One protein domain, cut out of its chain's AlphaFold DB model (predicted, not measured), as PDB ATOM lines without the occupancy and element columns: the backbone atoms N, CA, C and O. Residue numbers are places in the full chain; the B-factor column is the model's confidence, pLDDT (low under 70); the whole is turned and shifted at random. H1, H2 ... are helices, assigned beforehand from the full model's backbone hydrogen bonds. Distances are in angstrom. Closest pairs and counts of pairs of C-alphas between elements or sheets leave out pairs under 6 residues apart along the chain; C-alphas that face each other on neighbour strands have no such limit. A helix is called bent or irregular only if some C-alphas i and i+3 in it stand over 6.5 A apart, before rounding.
ATOM      1  N   ALA A 220     -16.254 -40.781  14.123       95.25
ATOM      2  CA  ALA A 220     -17.596 -40.496  14.635       95.25
ATOM      3  C   ALA A 220     -17.617 -39.245  15.529       95.25
ATOM      4  O   ALA A 220     -18.476 -38.376  15.363       95.25
ATOM      5  N   ALA A 221     -16.636 -39.117  16.425       95.00
ATOM      6  CA  ALA A 221     -16.510 -37.954  17.295       95.00
ATOM      7  C   ALA A 221     -16.197 -36.684  16.490       95.00
ATOM      8  O   ALA A 221     -16.887 -35.671  16.647       95.00
ATOM      9  N   ALA A 222     -15.264 -36.776  15.535       95.06
ATOM     10  CA  ALA A 222     -14.902 -35.665  14.658       95.06
ATOM     11  C   ALA A 222     -16.092 -35.141  13.828       95.06
ATOM     12  O   ALA A 222     -16.246 -33.925  13.673       95.06
ATOM     13  N   LEU A 223     -16.958 -36.036  13.330       94.50
ATOM     14  CA  LEU A 223     -18.200 -35.668  12.638       94.50
ATOM     15  C   LEU A 223     -19.244 -35.072  13.595       94.50
ATOM     16  O   LEU A 223     -19.922 -34.110  13.232       94.50
ATOM     17  N   SER A 224     -19.351 -35.588  14.824       93.00
ATOM     18  CA  SER A 224     -20.285 -35.065  15.834       93.00
ATOM     19  C   SER A 224     -19.992 -33.603  16.196       93.00
ATOM     20  O   SER A 224     -20.911 -32.792  16.321       93.00
ATOM     21  N   ASP A 225     -18.715 -33.236  16.296       90.56
ATOM     22  CA  ASP A 225     -18.291 -31.858  16.546       90.56
ATOM     23  C   ASP A 225     -18.637 -30.943  15.381       90.56
ATOM     24  O   ASP A 225     -18.993 -29.775  15.563       90.56
ATOM     25  N   HIS A 226     -18.525 -31.465  14.161       88.38
ATOM     26  CA  HIS A 226     -18.901 -30.717  12.977       88.38
ATOM     27  C   HIS A 226     -20.409 -30.451  12.959       88.38
ATOM     28  O   HIS A 226     -20.828 -29.315  12.739       88.38
ATOM     29  N   LEU A 227     -21.223 -31.469  13.246       87.31
ATOM     30  CA  LEU A 227     -22.676 -31.344  13.344       87.31
ATOM     31  C   LEU A 227     -23.094 -30.340  14.426       87.31
ATOM     32  O   LEU A 227     -23.923 -29.475  14.160       87.31
ATOM     33  N   ARG A 228     -22.462 -30.378  15.606       86.56
ATOM     34  CA  ARG A 228     -22.736 -29.418  16.689       86.56
ATOM     35  C   ARG A 228     -22.423 -27.975  16.293       86.56
ATOM     36  O   ARG A 228     -23.223 -27.075  16.542       86.56
ATOM     37  N   ASN A 229     -21.280 -27.746  15.645       87.31
ATOM     38  CA  ASN A 229     -20.910 -26.407  15.181       87.31
ATOM     39  C   ASN A 229     -21.823 -25.908  14.053       87.31
ATOM     40  O   ASN A 229     -22.171 -24.727  14.020       87.31
ATOM     41  N   TYR A 230     -22.237 -26.808  13.159       84.88
ATOM     42  CA  TYR A 230     -23.187 -26.510  12.093       84.88
ATOM     43  C   TYR A 230     -24.542 -26.083  12.662       84.88
ATOM     44  O   TYR A 230     -25.052 -25.021  12.308       84.88
ATOM     45  N   ASP A 231     -25.086 -26.861  13.598       85.62
ATOM     46  CA  ASP A 231     -26.385 -26.579  14.209       85.62
ATOM     47  C   ASP A 231     -26.376 -25.257  14.978       85.62
ATOM     48  O   ASP A 231     -27.330 -24.487  14.882       85.62
ATOM     49  N   LYS A 232     -25.257 -24.917  15.630       86.69
ATOM     50  CA  LYS A 232     -25.080 -23.614  16.280       86.69
ATOM     51  C   LYS A 232     -25.104 -22.449  15.285       86.69
ATOM     52  O   LYS A 232     -25.787 -21.456  15.530       86.69
ATOM     53  N   PHE A 233     -24.379 -22.555  14.169       86.75
ATOM     54  CA  PHE A 233     -24.348 -21.502  13.147       86.75
ATOM     55  C   PHE A 233     -25.725 -21.294  12.506       86.75
ATOM     56  O   PHE A 233     -26.185 -20.161  12.358       86.75
ATOM     57  N   TRP A 234     -26.411 -22.388  12.168       85.44
ATOM     58  CA  TRP A 234     -27.756 -22.321  11.602       85.44
ATOM     59  C   TRP A 234     -28.777 -21.785  12.594       85.44
ATOM     60  O   TRP A 234     -29.561 -20.914  12.222       85.44
ATOM     61  N   ALA A 235     -28.729 -22.223  13.853       88.88
ATOM     62  CA  ALA A 235     -29.592 -21.680  14.892       88.88
ATOM     63  C   ALA A 235     -29.381 -20.173  15.060       88.88
ATOM     64  O   ALA A 235     -30.353 -19.431  15.130       88.88
ATOM     65  N   GLN A 236     -28.131 -19.700  15.024       89.94
ATOM     66  CA  GLN A 236     -27.826 -18.273  15.098       89.94
ATOM     67  C   GLN A 236     -28.355 -17.487  13.889       89.94
ATOM     68  O   GLN A 236     -28.854 -16.378  14.062       89.94
ATOM     69  N   ARG A 237     -28.293 -18.049  12.674       90.19
ATOM     70  CA  ARG A 237     -28.852 -17.409  11.470       90.19
ATOM     71  C   ARG A 237     -30.380 -17.350  11.512       90.19
ATOM     72  O   ARG A 237     -30.959 -16.328  11.170       90.19
ATOM     73  N   SER A 238     -31.022 -18.427  11.959       93.81
ATOM     74  CA  SER A 238     -32.480 -18.533  12.081       93.81
ATOM     75  C   SER A 238     -33.065 -17.780  13.280       93.81
ATOM     76  O   SER A 238     -34.274 -17.566  13.339       93.81
ATOM     77  N   LEU A 239     -32.224 -17.368  14.230       94.81
ATOM     78  CA  LEU A 239     -32.633 -16.679  15.448       94.81
ATOM     79  C   LEU A 239     -33.335 -15.347  15.165       94.81
ATOM     80  O   LEU A 239     -34.361 -15.070  15.776       94.81
ATOM     81  N   ALA A 240     -32.820 -14.542  14.232       93.69
ATOM     82  CA  ALA A 240     -33.418 -13.247  13.895       93.69
ATOM     83  C   ALA A 240     -34.838 -13.406  13.317       93.69
ATOM     84  O   ALA A 240     -35.770 -12.718  13.743       93.69
ATOM     85  N   ASP A 241     -35.021 -14.377  12.417       95.62
ATOM     86  CA  ASP A 241     -36.322 -14.692  11.820       95.62
ATOM     87  C   ASP A 241     -37.319 -15.201  12.871       95.62
ATOM     88  O   ASP A 241     -38.502 -14.861  12.826       95.62
ATOM     89  N   LEU A 242     -36.855 -16.022  13.821       96.31
ATOM     90  CA  LEU A 242     -37.695 -16.537  14.900       96.31
ATOM     91  C   LEU A 242     -38.124 -15.426  15.864       96.31
ATOM     92  O   LEU A 242     -39.305 -15.340  16.186       96.31
ATOM     93  N   VAL A 243     -37.201 -14.555  16.283       95.00
ATOM     94  CA  VAL A 243     -37.508 -13.420  17.170       95.00
ATOM     95  C   VAL A 243     -38.544 -12.498  16.525       95.00
ATOM     96  O   VAL A 243     -39.557 -12.204  17.152       95.00
ATOM     97  N   THR A 244     -38.369 -12.162  15.244       94.88
ATOM     98  CA  THR A 244     -39.335 -11.346  14.483       94.88
ATOM     99  C   THR A 244     -40.733 -11.985  14.468       94.88
ATOM    100  O   THR A 244     -41.744 -11.302  14.629       94.88
ATOM    101  N   LYS A 245     -40.820 -13.317  14.322       95.81
ATOM    102  CA  LYS A 245     -42.100 -14.050  14.373       95.81
ATOM    103  C   LYS A 245     -42.714 -14.070  15.770       95.81
ATOM    104  O   LYS A 245     -43.933 -13.963  15.894       95.81
ATOM    105  N   CYS A 246     -41.896 -14.203  16.812       94.88
ATOM    106  CA  CYS A 246     -42.355 -14.145  18.196       94.88
ATOM    107  C   CYS A 246     -42.911 -12.762  18.550       94.88
ATOM    108  O   CYS A 246     -43.971 -12.686  19.169       94.88
ATOM    109  N   GLU A 247     -42.252 -11.691  18.105       91.88
ATOM    110  CA  GLU A 247     -42.719 -10.311  18.272       91.88
ATOM    111  C   GLU A 247     -44.053 -10.081  17.551       91.88
ATOM    112  O   GLU A 247     -45.007  -9.610  18.167       91.88
ATOM    113  N   ALA A 248     -44.173 -10.513  16.290       94.38
ATOM    114  CA  ALA A 248     -45.425 -10.425  15.535       94.38
ATOM    115  C   ALA A 248     -46.583 -11.211  16.186       94.38
ATOM    116  O   ALA A 248     -47.747 -10.829  16.065       94.38
ATOM    117  N   ALA A 249     -46.270 -12.296  16.899       93.56
ATOM    118  CA  ALA A 249     -47.234 -13.105  17.641       93.56
ATOM    119  C   ALA A 249     -47.470 -12.628  19.088       93.56
ATOM    120  O   ALA A 249     -48.202 -13.286  19.826       93.56
ATOM    121  N   ASN A 250     -46.872 -11.504  19.508       92.75
ATOM    122  CA  ASN A 250     -46.927 -10.979  20.878       92.75
ATOM    123  C   ASN A 250     -46.486 -11.998  21.953       92.75
ATOM    124  O   ASN A 250     -47.024 -12.033  23.063       92.75
ATOM    125  N   ILE A 251     -45.503 -12.847  21.633       92.94
ATOM    126  CA  ILE A 251     -44.905 -13.782  22.592       92.94
ATOM    127  C   ILE A 251     -43.899 -13.010  23.453       92.94
ATOM    128  O   ILE A 251     -42.897 -12.501  22.956       92.94
ATOM    129  N   ASN A 252     -44.146 -12.944  24.763       90.50
ATOM    130  CA  ASN A 252     -43.257 -12.268  25.709       90.50
ATOM    131  C   ASN A 252     -42.012 -13.110  26.002       90.50
ATOM    132  O   ASN A 252     -42.020 -13.928  26.922       90.50
ATOM    133  N   LEU A 253     -40.942 -12.893  25.245       93.38
ATOM    134  CA  LEU A 253     -39.634 -13.478  25.542       93.38
ATOM    135  C   LEU A 253     -39.086 -12.978  26.903       93.38
ATOM    136  O   LEU A 253     -39.514 -11.924  27.393       93.38
ATOM    137  N   PRO A 254     -38.151 -13.718  27.536       93.50
ATOM    138  CA  PRO A 254     -37.455 -13.271  28.743       93.50
ATOM    139  C   PRO A 254     -36.895 -11.848  28.619       93.50
ATOM    140  O   PRO A 254     -36.438 -11.436  27.555       93.50
ATOM    141  N   LYS A 255     -36.909 -11.091  29.728       91.44
ATOM    142  CA  LYS A 255     -36.387  -9.711  29.759       91.44
ATOM    143  C   LYS A 255     -34.873  -9.652  29.557       91.44
ATOM    144  O   LYS A 255     -34.376  -8.640  29.071       91.44
ATOM    145  N   ASP A 256     -34.155 -10.693  29.978       94.50
ATOM    146  CA  ASP A 256     -32.724 -10.806  29.724       94.50
ATOM    147  C   ASP A 256     -32.506 -11.260  28.266       94.50
ATOM    148  O   ASP A 256     -32.930 -12.362  27.896       94.50
ATOM    149  N   PRO A 257     -31.850 -10.444  27.417       91.50
ATOM    150  CA  PRO A 257     -31.607 -10.799  26.025       91.50
ATOM    151  C   PRO A 257     -30.736 -12.052  25.865       91.50
ATOM    152  O   PRO A 257     -30.851 -12.731  24.847       91.50
ATOM    153  N   LEU A 258     -29.861 -12.376  26.823       92.19
ATOM    154  CA  LEU A 258     -29.027 -13.579  26.737       92.19
ATOM    155  C   LEU A 258     -29.849 -14.842  26.982       92.19
ATOM    156  O   LEU A 258     -29.724 -15.808  26.230       92.19
ATOM    157  N   GLU A 259     -30.728 -14.803  27.980       93.94
ATOM    158  CA  GLU A 259     -31.654 -15.891  28.287       93.94
ATOM    159  C   GLU A 259     -32.643 -16.108  27.135       93.94
ATOM    160  O   GLU A 259     -32.781 -17.225  26.644       93.94
ATOM    161  N   ALA A 260     -33.242 -15.034  26.605       93.69
ATOM    162  CA  ALA A 260     -34.147 -15.115  25.457       93.69
ATOM    163  C   ALA A 260     -33.479 -15.740  24.221       93.69
ATOM    164  O   ALA A 260     -34.085 -16.556  23.525       93.69
ATOM    165  N   ARG A 261     -32.215 -15.387  23.954       92.56
ATOM    166  CA  ARG A 261     -31.439 -15.979  22.856       92.56
ATOM    167  C   ARG A 261     -31.127 -17.451  23.101       92.56
ATOM    168  O   ARG A 261     -31.241 -18.233  22.161       92.56
ATOM    169  N   ALA A 262     -30.730 -17.825  24.317       93.75
ATOM    170  CA  ALA A 262     -30.434 -19.214  24.662       93.75
ATOM    171  C   ALA A 262     -31.668 -20.106  24.463       93.75
ATOM    172  O   ALA A 262     -31.593 -21.110  23.759       93.75
ATOM    173  N   GLU A 263     -32.814 -19.663  24.975       95.81
ATOM    174  CA  GLU A 263     -34.103 -20.351  24.865       95.81
ATOM    175  C   GLU A 263     -34.579 -20.485  23.413       95.81
ATOM    176  O   GLU A 263     -35.032 -21.545  22.981       95.81
ATOM    177  N   ALA A 264     -34.434 -19.424  22.617       95.56
ATOM    178  CA  ALA A 264     -34.791 -19.462  21.204       95.56
ATOM    179  C   ALA A 264     -33.871 -20.389  20.392       95.56
ATOM    180  O   ALA A 264     -34.348 -21.118  19.523       95.56
ATOM    181  N   VAL A 265     -32.564 -20.408  20.681       94.75
ATOM    182  CA  VAL A 265     -31.617 -21.343  20.050       94.75
ATOM    183  C   VAL A 265     -31.950 -22.790  20.419       94.75
ATOM    184  O   VAL A 265     -31.947 -23.651  19.540       94.75
ATOM    185  N   GLU A 266     -32.290 -23.059  21.678       94.06
ATOM    186  CA  GLU A 266     -32.717 -24.382  22.140       94.06
ATOM    187  C   GLU A 266     -34.003 -24.838  21.432       94.06
ATOM    188  O   GLU A 266     -34.040 -25.933  20.865       94.06
ATOM    189  N   ALA A 267     -35.009 -23.966  21.325       95.62
ATOM    190  CA  ALA A 267     -36.230 -24.244  20.568       95.62
ATOM    191  C   ALA A 267     -35.952 -24.532  19.078       95.62
ATOM    192  O   ALA A 267     -36.534 -25.455  18.501       95.62
ATOM    193  N   ILE A 268     -35.025 -23.799  18.446       94.69
ATOM    194  CA  ILE A 268     -34.610 -24.059  17.058       94.69
ATOM    195  C   ILE A 268     -33.972 -25.444  16.930       94.69
ATOM    196  O   ILE A 268     -34.334 -26.189  16.015       94.69
ATOM    197  N   MET A 269     -33.067 -25.810  17.840       90.69
ATOM    198  CA  MET A 269     -32.414 -27.122  17.827       90.69
ATOM    199  C   MET A 269     -33.427 -28.263  17.998       90.69
ATOM    200  O   MET A 269     -33.373 -29.234  17.242       90.69
ATOM    201  N   HIS A 270     -34.400 -28.123  18.904       93.38
ATOM    202  CA  HIS A 270     -35.465 -29.117  19.097       93.38
ATOM    203  C   HIS A 270     -36.464 -29.185  17.937       93.38
ATOM    204  O   HIS A 270     -37.057 -30.233  17.694       93.38
ATOM    205  N   SER A 271     -36.623 -28.102  17.170       94.50
ATOM    206  CA  SER A 271     -37.519 -28.068  16.007       94.50
ATOM    207  C   SER A 271     -36.998 -28.786  14.763       94.50
ATOM    208  O   SER A 271     -37.692 -28.847  13.743       94.50
ATOM    209  N   LYS A 272     -35.764 -29.295  14.802       91.88
ATOM    210  CA  LYS A 272     -35.119 -29.921  13.653       91.88
ATOM    211  C   LYS A 272     -35.725 -31.302  13.394       91.88
ATOM    212  O   LYS A 272     -35.371 -32.285  14.035       91.88
ATOM    213  N   GLN A 273     -36.597 -31.388  12.392       87.88
ATOM    214  CA  GLN A 273     -37.150 -32.644  11.883       87.88
ATOM    215  C   GLN A 273     -36.599 -32.894  10.476       87.88
ATOM    216  O   GLN A 273     -36.617 -32.011   9.618       87.88
ATOM    217  N   ASN A 274     -36.070 -34.094  10.225       84.25
ATOM    218  CA  ASN A 274     -35.498 -34.485   8.925       84.25
ATOM    219  C   ASN A 274     -34.369 -33.558   8.430       84.25
ATOM    220  O   ASN A 274     -34.238 -33.292   7.235       84.25
ATOM    221  N   GLY A 275     -33.573 -33.007   9.353       83.31
ATOM    222  CA  GLY A 275     -32.459 -32.113   9.024       83.31
ATOM    223  C   GLY A 275     -32.862 -30.693   8.608       83.31
ATOM    224  O   GLY A 275     -31.980 -29.892   8.308       83.31
ATOM    225  N   LYS A 276     -34.160 -30.357   8.616       88.62
ATOM    226  CA  LYS A 276     -34.668 -29.005   8.350       88.62
ATOM    227  C   LYS A 276     -35.239 -28.396   9.627       88.62
ATOM    228  O   LYS A 276     -35.920 -29.068  10.394       88.62
ATOM    229  N   ILE A 277     -34.959 -27.116   9.842       92.12
ATOM    230  CA  ILE A 277     -35.476 -26.349  10.979       92.12
ATOM    231  C   ILE A 277     -36.931 -25.966  10.695       92.12
ATOM    232  O   ILE A 277     -37.222 -25.374   9.652       92.12
ATOM    233  N   ASN A 278     -37.838 -26.271  11.622       95.38
ATOM    234  CA  ASN A 278     -39.230 -25.846  11.546       95.38
ATOM    235  C   ASN A 278     -39.472 -24.656  12.485       95.38
ATOM    236  O   ASN A 278     -39.801 -24.820  13.656       95.38
ATOM    237  N   LEU A 279     -39.348 -23.440  11.946       95.81
ATOM    238  CA  LEU A 279     -39.521 -22.206  12.724       95.81
ATOM    239  C   LEU A 279     -40.895 -22.095  13.394       95.81
ATOM    240  O   LEU A 279     -40.995 -21.474  14.446       95.81
ATOM    241  N   LYS A 280     -41.943 -22.685  12.807       95.94
ATOM    242  CA  LYS A 280     -43.283 -22.670  13.401       95.94
ATOM    243  C   LYS A 280     -43.326 -23.526  14.666       95.94
ATOM    244  O   LYS A 280     -43.804 -23.065  15.687       95.94
ATOM    245  N   TYR A 281     -42.734 -24.717  14.623       96.69
ATOM    246  CA  TYR A 281     -42.631 -25.569  15.807       96.69
ATOM    247  C   TYR A 281     -41.781 -24.921  16.912       96.69
ATOM    248  O   TYR A 281     -42.164 -24.952  18.077       96.69
ATOM    249  N   ALA A 282     -40.666 -24.270  16.554       96.81
ATOM    250  CA  ALA A 282     -39.865 -23.509  17.519       96.81
ATOM    251  C   ALA A 282     -40.669 -22.355  18.152       96.81
ATOM    252  O   ALA A 282     -40.594 -22.129  19.359       96.81
ATOM    253  N   GLN A 283     -41.470 -21.649  17.349       96.38
ATOM    254  CA  GLN A 283     -42.379 -20.608  17.827       96.38
ATOM    255  C   GLN A 283     -43.445 -21.179  18.772       96.38
ATOM    256  O   GLN A 283     -43.660 -20.603  19.835       96.38
ATOM    257  N   ASP A 284     -44.063 -22.313  18.428       95.31
ATOM    258  CA  ASP A 284     -45.073 -22.983  19.255       95.31
ATOM    259  C   ASP A 284     -44.480 -23.419  20.608       95.31
ATOM    260  O   ASP A 284     -45.109 -23.231  21.650       95.31
ATOM    261  N   MET A 285     -43.234 -23.915  20.630       95.19
ATOM    262  CA  MET A 285     -42.511 -24.225  21.872       95.19
ATOM    263  C   MET A 285     -42.293 -22.982  22.744       95.19
ATOM    264  O   MET A 285     -42.555 -23.010  23.950       95.19
ATOM    265  N   LEU A 286     -41.840 -21.873  22.150       95.56
ATOM    266  CA  LEU A 286     -41.664 -20.609  22.872       95.56
ATOM    267  C   LEU A 286     -43.008 -20.049  23.355       95.56
ATOM    268  O   LEU A 286     -43.095 -19.518  24.461       95.56
ATOM    269  N   GLN A 287     -44.076 -20.212  22.577       93.75
ATOM    270  CA  GLN A 287     -45.426 -19.830  22.974       93.75
ATOM    271  C   GLN A 287     -45.946 -20.695  24.126       93.75
ATOM    272  O   GLN A 287     -46.550 -20.168  25.058       93.75
ATOM    273  N   GLN A 288     -45.679 -21.999  24.121       92.69
ATOM    274  CA  GLN A 288     -46.034 -22.882  25.227       92.69
ATOM    275  C   GLN A 288     -45.283 -22.489  26.507       92.69
ATOM    276  O   GLN A 288     -45.883 -22.439  27.581       92.69
ATOM    277  N   LYS A 289     -43.989 -22.168  26.395       93.00
ATOM    278  CA  LYS A 289     -43.139 -21.820  27.541       93.00
ATOM    279  C   LYS A 289     -43.422 -20.420  28.097       93.00
ATOM    280  O   LYS A 289     -43.461 -20.245  29.312       93.00
ATOM    281  N   PHE A 290     -43.662 -19.433  27.232       91.38
ATOM    282  CA  PHE A 290     -43.755 -18.018  27.622       91.38
ATOM    283  C   PHE A 290     -45.103 -17.346  27.308       91.38
ATOM    284  O   PHE A 290     -45.498 -16.391  27.982       91.38
ATOM    285  N   GLY A 291     -45.851 -17.844  26.323       80.50
ATOM    286  CA  GLY A 291     -47.133 -17.280  25.877       80.50
ATOM    287  C   GLY A 291     -48.286 -17.469  26.869       80.50
ATOM    288  O   GLY A 291     -49.127 -16.580  27.007       80.50
ATOM    289  N   LEU A 292     -48.284 -18.549  27.659       64.31
ATOM    290  CA  LEU A 292     -49.300 -18.793  28.699       64.31
ATOM    291  C   LEU A 292     -49.299 -17.729  29.813       64.31
ATOM    292  O   LEU A 292     -50.274 -17.587  30.559       64.31
ATOM    293  N   GLY A 293     -48.230 -16.932  29.910       57.25
ATOM    294  CA  GLY A 293     -48.124 -15.852  30.878       57.25
ATOM    295  C   GLY A 293     -49.132 -14.722  30.657       57.25
ATOM    296  O   GLY A 293     -49.551 -14.116  31.638       57.25
ATOM    297  N   CYS A 294     -49.549 -14.425  29.424       55.91
ATOM    298  CA  CYS A 294     -50.458 -13.302  29.168       55.91
ATOM    299  C   CYS A 294     -51.897 -13.615  29.563       55.91
ATOM    300  O   CYS A 294     -52.494 -12.861  30.327       55.91
ATOM    301  N   GLU A 295     -52.443 -14.738  29.106       62.00
ATOM    302  CA  GLU A 295     -53.845 -15.077  29.365       62.00
ATOM    303  C   GLU A 295     -54.083 -15.454  30.824       62.00
ATOM    304  O   GLU A 295     -55.064 -15.012  31.417       62.00
ATOM    305  N   SER A 296     -53.154 -16.188  31.444       64.62
ATOM    306  CA  SER A 296     -53.220 -16.494  32.874       64.62
ATOM    307  C   SER A 296     -53.174 -15.217  33.717       64.62
ATOM    308  O   SER A 296     -54.045 -15.006  34.559       64.62
ATOM    309  N   LYS A 297     -52.235 -14.296  33.445       68.62
ATOM    310  CA  LYS A 297     -52.163 -13.013  34.169       68.62
ATOM    311  C   LYS A 297     -53.386 -12.138  33.904       68.62
ATOM    312  O   LYS A 297     -53.869 -11.495  34.831       68.62
ATOM    313  N   GLN A 298     -53.908 -12.121  32.678       76.06
ATOM    314  CA  GLN A 298     -55.125 -11.383  32.338       76.06
ATOM    315  C   GLN A 298     -56.347 -11.968  33.055       76.06
ATOM    316  O   GLN A 298     -57.171 -11.223  33.583       76.06
ATOM    317  N   ARG A 299     -56.446 -13.298  33.138       77.69
ATOM    318  CA  ARG A 299     -57.505 -13.998  33.867       77.69
ATOM    319  C   ARG A 299     -57.404 -13.759  35.369       77.69
ATOM    320  O   ARG A 299     -58.418 -13.445  35.976       77.69
ATOM    321  N   ILE A 300     -56.200 -13.802  35.943       81.19
ATOM    322  CA  ILE A 300     -55.957 -13.472  37.355       81.19
ATOM    323  C   ILE A 300     -56.354 -12.020  37.640       81.19
ATOM    324  O   ILE A 300     -57.101 -11.788  38.583       81.19
ATOM    325  N   LYS A 301     -55.951 -11.053  36.801       87.69
ATOM    326  CA  LYS A 301     -56.364  -9.644  36.939       87.69
ATOM    327  C   LYS A 301     -57.883  -9.472  36.837       87.69
ATOM    328  O   LYS A 301     -58.473  -8.751  37.637       87.69
ATOM    329  N   ASN A 302     -58.529 -10.148  35.886       91.81
ATOM    330  CA  ASN A 302     -59.986 -10.121  35.738       91.81
ATOM    331  C   ASN A 302     -60.703 -10.757  36.940       91.81
ATOM    332  O   ASN A 302     -61.721 -10.237  37.399       91.81
ATOM    333  N   ASP A 303     -60.185 -11.865  37.468       92.38
ATOM    334  CA  ASP A 303     -60.746 -12.534  38.639       92.38
ATOM    335  C   ASP A 303     -60.504 -11.731  39.924       92.38
ATOM    336  O   ASP A 303     -61.380 -11.675  40.786       92.38
ATOM    337  N   GLU A 304     -59.374 -11.037  40.040       91.81
ATOM    338  CA  GLU A 304     -59.076 -10.119  41.138       91.81
ATOM    339  C   GLU A 304     -59.986  -8.882  41.103       91.81
ATOM    340  O   GLU A 304     -60.600  -8.545  42.116       91.81
ATOM    341  N   ALA A 305     -60.199  -8.282  39.927       93.56
ATOM    342  CA  ALA A 305     -61.179  -7.210  39.748       93.56
ATOM    343  C   ALA A 305     -62.600  -7.666  40.132       93.56
ATOM    344  O   ALA A 305     -63.320  -6.960  40.844       93.56
ATOM    345  N   LYS A 306     -62.996  -8.890  39.748       95.75
ATOM    346  CA  LYS A 306     -64.265  -9.495  40.189       95.75
ATOM    347  C   LYS A 306     -64.317  -9.705  41.706       95.75
ATOM    348  O   LYS A 306     -65.371  -9.485  42.302       95.75
ATOM    349  N   ARG A 307     -63.218 -10.118  42.349       91.62
ATOM    350  CA  ARG A 307     -63.139 -10.262  43.816       91.62
ATOM    351  C   ARG A 307     -63.303  -8.915  44.524       91.62
ATOM    352  O   ARG A 307     -64.078  -8.837  45.475       91.62
ATOM    353  N   LEU A 308     -62.662  -7.854  44.030       93.44
ATOM    354  CA  LEU A 308     -62.803  -6.500  44.581       93.44
ATOM    355  C   LEU A 308     -64.239  -5.970  44.449       93.44
ATOM    356  O   LEU A 308     -64.780  -5.416  45.408       93.44
ATOM    357  N   LEU A 309     -64.906  -6.212  43.316       92.31
ATOM    358  CA  LEU A 309     -66.319  -5.852  43.137       92.31
ATOM    359  C   LEU A 309     -67.237  -6.565  44.141       92.31
ATOM    360  O   LEU A 309     -68.121  -5.938  44.730       92.31
ATOM    361  N   ARG A 310     -67.007  -7.861  44.396       92.00
ATOM    362  CA  ARG A 310     -67.751  -8.608  45.427       92.00
ATOM    363  C   ARG A 310     -67.504  -8.028  46.820       92.00
ATOM    364  O   ARG A 310     -68.453  -7.846  47.579       92.00
ATOM    365  N   PHE A 311     -66.261  -7.674  47.137       90.75
ATOM    366  CA  PHE A 311     -65.908  -7.076  48.424       90.75
ATOM    367  C   PHE A 311     -66.605  -5.725  48.662       90.75
ATOM    368  O   PHE A 311     -67.163  -5.495  49.738       90.75
ATOM    369  N   HIS A 312     -66.657  -4.851  47.652       90.25
ATOM    370  CA  HIS A 312     -67.376  -3.577  47.748       90.25
ATOM    371  C   HIS A 312     -68.898  -3.750  47.855       90.25
ATOM    372  O   HIS A 312     -69.538  -3.024  48.619       90.25
ATOM    373  N   SER A 313     -69.476  -4.736  47.161       86.25
ATOM    374  CA  SER A 313     -70.901  -5.077  47.278       86.25
ATOM    375  C   SER A 313     -71.277  -5.499  48.707       86.25
ATOM    376  O   SER A 313     -72.234  -4.977  49.282       86.25
ATOM    377  N   HIS A 314     -70.469  -6.360  49.338       79.19
ATOM    378  CA  HIS A 314     -70.707  -6.785  50.721       79.19
ATOM    379  C   HIS A 314     -70.577  -5.634  51.726       79.19
ATOM    380  O   HIS A 314     -71.426  -5.502  52.607       79.19
ATOM    381  N   LYS A 315     -69.590  -4.739  51.564       77.75
ATOM    382  CA  LYS A 315     -69.466  -3.546  52.422       77.75
ATOM    383  C   LYS A 315     -70.668  -2.603  52.315       77.75
ATOM    384  O   LYS A 315     -71.053  -2.006  53.317       77.75
TER     385      LYS A 315
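Overview. This is residues 220 to 315 of the 433 residues of the protein "DNA polymerase family X lyase domain" of Plasmopara halstedii (UniProt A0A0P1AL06). A small compact body of crossed helices, made by H2, H3a, H1b and the last part of H1a, has two helical arms sticking out at its opposite ends: residues 220 to 230 of H1 at one end and the longer stretch 295 to 315 of H3 at the other. In the body H2 packs across H3a and meets the end of H1a, while H1b packs across H3a. The printed part has 96 residues with three named helices in the order H1, H2, H3 and no named strand, and its class is all helix. The whole is extended, with a radius of gyration of the C-alphas of 19.5 A, and spans 74 by 20 by 20 A, the two arms making much of the length.

Along the chain. H1, residues 220 to 248, was assigned as one helix by its hydrogen bonds but is bent, with C-alphas 237 and 240 6.6 A apart. Its arm H1a, residues 220 to 237, begins at C-alpha 220 (-17.596, -40.496, 14.635) and is 25.9 A long from first to last C-alpha; its arm H1b, residues 240 to 248, is 12.4 A long. H2, residues 257 to 270, is 20.0 A long and begins at C-alpha 257 (-31.607, -10.799, 26.025). H3, residues 279 to 315, was also assigned as one helix by its hydrogen bonds but is bent, with C-alphas 289 and 292 7.0 A apart. Its arm H3a, residues 279 to 289, is 15.3 A long; H3b, residues 292 to 315, is 34.7 A long and ends at C-alpha 315 (-69.466, -3.546, 52.422).

Arrangement. H1a and H1b stand at a steep tilt of 45 degrees. H1a touches H2 with residues 231 to 236 alone, the closest C-alphas being those of Ala 235 and Val 265, 5.6 A apart; the tilt is steep, 56 degrees, opposite ways. H1b touches H3a at a steep tilt of 55 degrees, the same way, with the C-alphas of Leu 242 and Leu 279 closest at 6.3 A. H1b and H2 are close but not clearly touching, about perpendicular at 76 degrees, with the C-alphas of Leu 242 and Ala 264 closest at 7.5 A. H2 touches H3a at a steep tilt of 58 degrees, opposite ways, with the C-alphas of Ala 267 and Ala 282 closest at 4.8 A. H3a and H3b stand at a shallow tilt of 32 degrees, only just short of steep. H3b touches no helix. In H1a, H1b, H2, H3a and H3b every O i to N i+4 pair is within hydrogen-bond range.

Size, cuts and confidence. The C-alphas of Ala 220 and Lys 315, the two farthest apart, are 74.1 A from each other. Without the stretches that stand free, the body of 64 residues spans 33 by 20 by 17 A. The printed part has no cut, and both links, H1 to H2 and H2 to H3, are short. The mean pLDDT of the printed part is 89.6, and residues 292 to 297 are under 70.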